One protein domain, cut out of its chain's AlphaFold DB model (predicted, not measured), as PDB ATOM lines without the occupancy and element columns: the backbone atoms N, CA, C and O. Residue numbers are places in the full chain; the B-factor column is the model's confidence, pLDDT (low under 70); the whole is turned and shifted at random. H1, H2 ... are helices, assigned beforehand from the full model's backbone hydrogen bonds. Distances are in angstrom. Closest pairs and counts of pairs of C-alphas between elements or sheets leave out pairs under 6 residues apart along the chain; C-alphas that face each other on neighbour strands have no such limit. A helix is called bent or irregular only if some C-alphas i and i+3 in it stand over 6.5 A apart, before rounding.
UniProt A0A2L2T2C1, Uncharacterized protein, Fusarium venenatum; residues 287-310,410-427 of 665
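What this domain is: This is residues 287 to 310 and 410 to 427 of the 665 residues of an uncharacterized protein of Fusarium venenatum (UniProt A0A2L2T2C1). A single straight helix, H2, makes one side of a small two-piece model, and a looping stretch with one short helical turn, H1, makes the other, with residues 309 and 310 of that stretch between the two helices. The stretch before H1 and the stretch after H2 are tails that run out toward the same end of the model. The printed part has 42 residues with two named helices, H1 then H2, and no named strand; the class is all helix, though 18 of the 42 residues, under half, are in named elements. The whole is compact, with a radius of gyration of the C-alphas of 10.1 A, and spans 29 by 22 by 13 A.

How they stand to each other: From Gln 287 the backbone leads to H1, residues 295 to 299, and beyond the cut comes H2, residues 410 to 422. H1 and H2 are apart: no C-alpha of the one is within 8 A of the other. In both helices every O i to N i+4 pair is within hydrogen-bond range.

Where its parts are: H1 runs from C-alpha 295 at (29.004, 31.521, 43.292) to C-alpha 299, 5.9 A. H2 begins at C-alpha 410 at (49.925, 22.349, 35.948) and ends at C-alpha 422 at (35.617, 33.492, 37.132), 18.2 A. Neither is bent.

The domain as a whole: The two C-alphas farthest apart, those of Gln 287 and Glu 410, are 31.4 A apart, while the first and last printed C-alphas, of Gln 287 and Ala 427, are 9.2 A apart. Residues 311 to 409 are not printed, and C-alphas 310 and 410 stand 13.2 A apart across this cut. The link across the cut joins H1 to H2. The mean pLDDT of the printed part is 85.1, and no printed residue is under 70.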
ATOM      1  N   GLN A 287      37.353  49.980  47.711       83.50
ATOM      2  CA  GLN A 287      37.416  48.536  47.943       83.50
ATOM      3  C   GLN A 287      38.119  47.804  46.801       83.50
ATOM      4  O   GLN A 287      37.579  47.704  45.699       83.50
ATOM      5  N   ALA A 288      39.275  47.205  47.075       84.69
ATOM      6  CA  ALA A 288      39.965  46.334  46.132       84.69
ATOM      7  C   ALA A 288      39.496  44.887  46.341       84.69
ATOM      8  O   ALA A 288      39.979  44.173  47.216       84.69
ATOM      9  N   ARG A 289      38.502  44.449  45.553       86.00
ATOM     10  CA  ARG A 289      37.881  43.119  45.695       86.00
ATOM     11  C   ARG A 289      37.640  42.439  44.353       86.00
ATOM     12  O   ARG A 289      37.561  43.075  43.300       86.00
ATOM     13  N   ARG A 290      37.447  41.122  44.393       85.56
ATOM     14  CA  ARG A 290      37.034  40.318  43.233       85.56
ATOM     15  C   ARG A 290      35.537  40.056  43.241       85.56
ATOM     16  O   ARG A 290      34.932  39.808  44.281       85.56
ATOM     17  N   ARG A 291      34.926  40.027  42.056       88.38
ATOM     18  CA  ARG A 291      33.522  39.632  41.894       88.38
ATOM     19  C   ARG A 291      33.420  38.163  41.501       88.38
ATOM     20  O   ARG A 291      33.639  37.821  40.342       88.38
ATOM     21  N   CYS A 292      32.981  37.310  42.424       89.25
ATOM     22  CA  CYS A 292      32.681  35.908  42.127       89.25
ATOM     23  C   CYS A 292      31.522  35.781  41.116       89.25
ATOM     24  O   CYS A 292      30.367  36.100  41.427       89.25
ATOM     25  N   ARG A 293      31.823  35.299  39.902       91.44
ATOM     26  CA  ARG A 293      30.823  34.911  38.887       91.44
ATOM     27  C   ARG A 293      30.393  33.445  39.018       91.44
ATOM     28  O   ARG A 293      29.345  33.083  38.495       91.44
ATOM     29  N   SER A 294      31.139  32.631  39.768       88.62
ATOM     30  CA  SER A 294      30.907  31.188  39.944       88.62
ATOM     31  C   SER A 294      30.374  30.822  41.334       88.62
ATOM     32  O   SER A 294      30.754  29.798  41.896       88.62
ATOM     33  N   LYS A 295      29.462  31.636  41.891       87.88
ATOM     34  CA  LYS A 295      29.004  31.521  43.292       87.88
ATOM     35  C   LYS A 295      28.551  30.116  43.682       87.88
ATOM     36  O   LYS A 295      28.896  29.649  44.755       87.88
ATOM     37  N   ARG A 296      27.802  29.437  42.807       87.25
ATOM     38  CA  ARG A 296      27.312  28.071  43.058       87.25
ATOM     39  C   ARG A 296      28.451  27.055  43.135       87.25
ATOM     40  O   ARG A 296      28.419  26.183  43.988       87.25
ATOM     41  N   THR A 297      29.441  27.166  42.252       86.94
ATOM     42  CA  THR A 297      30.612  26.280  42.244       86.94
ATOM     43  C   THR A 297      31.465  26.503  43.487       86.94
ATOM     44  O   THR A 297      31.806  25.537  44.155       86.94
ATOM     45  N   CYS A 298      31.728  27.762  43.843       87.00
ATOM     46  CA  CYS A 298      32.477  28.109  45.049       87.00
ATOM     47  C   CYS A 298      31.750  27.697  46.336       87.00
ATOM     48  O   CYS A 298      32.376  27.179  47.247       87.00
ATOM     49  N   ALA A 299      30.427  27.880  46.404       86.31
ATOM     50  CA  ALA A 299      29.631  27.495  47.572       86.31
ATOM     51  C   ALA A 299      29.536  25.973  47.774       86.31
ATOM     52  O   ALA A 299      29.320  25.525  48.892       86.31
ATOM     53  N   ASN A 300      29.681  25.194  46.699       84.06
ATOM     54  CA  ASN A 300      29.657  23.732  46.738       84.06
ATOM     55  C   ASN A 300      31.053  23.112  46.922       84.06
ATOM     56  O   ASN A 300      31.176  21.891  46.867       84.06
ATOM     57  N   SER A 301      32.098  23.931  47.059       81.56
ATOM     58  CA  SER A 301      33.465  23.475  47.285       81.56
ATOM     59  C   SER A 301      33.828  23.602  48.760       81.56
ATOM     60  O   SER A 301      33.536  24.622  49.383       81.56
ATOM     61  N   ASP A 302      34.567  22.622  49.273       79.69
ATOM     62  CA  ASP A 302      35.147  22.668  50.619       79.69
ATOM     63  C   ASP A 302      36.193  23.790  50.774       79.69
ATOM     64  O   ASP A 302      36.492  24.221  51.884       79.69
ATOM     65  N   HIS A 303      36.706  24.328  49.660       73.75
ATOM     66  CA  HIS A 303      37.716  25.388  49.642       73.75
ATOM     67  C   HIS A 303      37.131  26.803  49.484       73.75
ATOM     68  O   HIS A 303      37.878  27.757  49.259       73.75
ATOM     69  N   THR A 304      35.811  26.973  49.605       80.81
ATOM     70  CA  THR A 304      35.109  28.271  49.547       80.81
ATOM     71  C   THR A 304      35.393  29.086  48.265       80.81
ATOM     72  O   THR A 304      35.382  28.545  47.164       80.81
ATOM     73  N   CYS A 305      35.584  30.408  48.343       84.50
ATOM     74  CA  CYS A 305      35.778  31.291  47.188       84.50
ATOM     75  C   CYS A 305      37.267  31.476  46.838       84.50
ATOM     76  O   CYS A 305      37.731  32.599  46.662       84.50
ATOM     77  N   THR A 306      38.008  30.372  46.717       82.75
ATOM     78  CA  THR A 306      39.457  30.352  46.430       82.75
ATOM     79  C   THR A 306      39.764  29.669  45.086       82.75
ATOM     80  O   THR A 306      38.872  29.049  44.491       82.75
ATOM     81  N   PRO A 307      41.009  29.733  44.561       82.81
ATOM     82  CA  PRO A 307      41.378  29.006  43.344       82.81
ATOM     83  C   PRO A 307      41.138  27.493  43.405       82.81
ATOM     84  O   PRO A 307      40.801  26.889  42.386       82.81
ATOM     85  N   LEU A 308      41.240  26.899  44.598       82.88
ATOM     86  CA  LEU A 308      41.020  25.469  44.832       82.88
ATOM     87  C   LEU A 308      39.556  25.044  44.642       82.88
ATOM     88  O   LEU A 308      39.272  23.858  44.502       82.88
ATOM     89  N   ALA A 309      38.630  26.001  44.554       85.50
ATOM     90  CA  ALA A 309      37.227  25.730  44.270       85.50
ATOM     91  C   ALA A 309      36.940  25.353  42.809       85.50
ATOM     92  O   ALA A 309      35.788  25.080  42.453       85.50
ATOM     93  N   ARG A 310      37.962  25.339  41.940       89.00
ATOM     94  CA  ARG A 310      37.815  24.832  40.575       89.00
ATOM     95  C   ARG A 310      37.411  23.349  40.627       89.00
ATOM     96  O   ARG A 310      38.130  22.560  41.239       89.00
ATOM     97  N   GLU A 410      50.946  22.140  36.978       82.75
ATOM     98  CA  GLU A 410      49.925  22.349  35.948       82.75
ATOM     99  C   GLU A 410      48.514  22.437  36.551       82.75
ATOM    100  O   GLU A 410      47.738  23.307  36.144       82.75
ATOM    101  N   VAL A 411      48.188  21.623  37.562       82.12
ATOM    102  CA  VAL A 411      46.910  21.715  38.295       82.12
ATOM    103  C   VAL A 411      46.760  23.093  38.948       82.12
ATOM    104  O   VAL A 411      45.763  23.784  38.708       82.12
ATOM    105  N   LYS A 412      47.787  23.560  39.673       80.38
ATOM    106  CA  LYS A 412      47.810  24.897  40.296       80.38
ATOM    107  C   LYS A 412      47.686  26.012  39.246       80.38
ATOM    108  O   LYS A 412      46.952  26.985  39.448       80.38
ATOM    109  N   ARG A 413      48.309  25.861  38.069       80.88
ATOM    110  CA  ARG A 413      48.154  26.792  36.931       80.88
ATOM    111  C   ARG A 413      46.720  26.806  36.385       80.88
ATOM    112  O   ARG A 413      46.200  27.868  36.033       80.88
ATOM    113  N   ARG A 414      46.052  25.651  36.285       86.19
ATOM    114  CA  ARG A 414      44.634  25.553  35.874       86.19
ATOM    115  C   ARG A 414      43.711  26.232  36.888       86.19
ATOM    116  O   ARG A 414      42.816  26.971  36.477       86.19
ATOM    117  N   ASP A 415      43.956  26.050  38.182       84.06
ATOM    118  CA  ASP A 415      43.197  26.687  39.268       84.06
ATOM    119  C   ASP A 415      43.281  28.206  39.220       84.06
ATOM    120  O   ASP A 415      42.260  28.892  39.186       84.06
ATOM    121  N   LEU A 416      44.502  28.743  39.144       82.94
ATOM    122  CA  LEU A 416      44.740  30.184  39.083       82.94
ATOM    123  C   LEU A 416      44.107  30.821  37.840       82.94
ATOM    124  O   LEU A 416      43.539  31.917  37.926       82.94
ATOM    125  N   ARG A 417      44.147  30.131  36.693       84.75
ATOM    126  CA  ARG A 417      43.490  30.589  35.457       84.75
ATOM    127  C   ARG A 417      41.974  30.548  35.560       84.75
ATOM    128  O   ARG A 417      41.317  31.527  35.200       84.75
ATOM    129  N   TRP A 418      41.408  29.461  36.086       88.75
ATOM    130  CA  TRP A 418      39.970  29.373  36.337       88.75
ATOM    131  C   TRP A 418      39.511  30.477  37.283       88.75
ATOM    132  O   TRP A 418      38.544  31.180  36.977       88.75
ATOM    133  N   PHE A 419      40.228  30.678  38.388       85.75
ATOM    134  CA  PHE A 419      39.903  31.697  39.374       85.75
ATOM    135  C   PHE A 419      39.980  33.091  38.764       85.75
ATOM    136  O   PHE A 419      39.021  33.846  38.849       85.75
ATOM    137  N   SER A 420      41.055  33.408  38.040       82.50
ATOM    138  CA  SER A 420      41.206  34.700  37.355       82.50
ATOM    139  C   SER A 420      40.087  34.978  36.349       82.50
ATOM    140  O   SER A 420      39.631  36.114  36.249       82.50
ATOM    141  N   LYS A 421      39.611  33.949  35.638       86.81
ATOM    142  CA  LYS A 421      38.518  34.066  34.661       86.81
ATOM    143  C   LYS A 421      37.141  34.215  35.317       86.81
ATOM    144  O   LYS A 421      36.271  34.909  34.794       86.81
ATOM    145  N   THR A 422      36.919  33.541  36.442       87.81
ATOM    146  CA  THR A 422      35.617  33.492  37.132       87.81
ATOM    147  C   THR A 422      35.469  34.533  38.241       87.81
ATOM    148  O   THR A 422      34.348  34.827  38.654       87.81
ATOM    149  N   HIS A 423      36.577  35.126  38.681       88.69
ATOM    150  CA  HIS A 423      36.661  36.138  39.730       88.69
ATOM    151  C   HIS A 423      37.418  37.368  39.211       88.69
ATOM    152  O   HIS A 423      38.522  37.661  39.688       88.69
ATOM    153  N   PRO A 424      36.871  38.082  38.205       87.50
ATOM    154  CA  PRO A 424      37.469  39.325  37.747       87.50
ATOM    155  C   PRO A 424      37.512  40.341  38.888       87.50
ATOM    156  O   PRO A 424      36.609  40.406  39.730       87.50
ATOM    157  N   VAL A 425      38.575  41.135  38.892       86.62
ATOM    158  CA  VAL A 425      38.740  42.254  39.817       86.62
ATOM    159  C   VAL A 425      37.687  43.315  39.513       86.62
ATOM    160  O   VAL A 425      37.350  43.554  38.353       86.62
ATOM    161  N   ILE A 426      37.131  43.911  40.563       87.25
ATOM    162  CA  ILE A 426      36.256  45.071  40.442       87.25
ATOM    163  C   ILE A 426      37.168  46.284  40.279       87.25
ATOM    164  O   ILE A 426      37.813  46.708  41.231       87.25
ATOM    165  N   ALA A 427      37.248  46.799  39.058       87.12
ATOM    166  CA  ALA A 427      37.981  48.015  38.747       87.12
ATOM    167  C   ALA A 427      36.994  49.180  38.542       87.12
ATOM    168  O   ALA A 427      35.869  48.949  38.082       87.12
TER     169      ALA A 427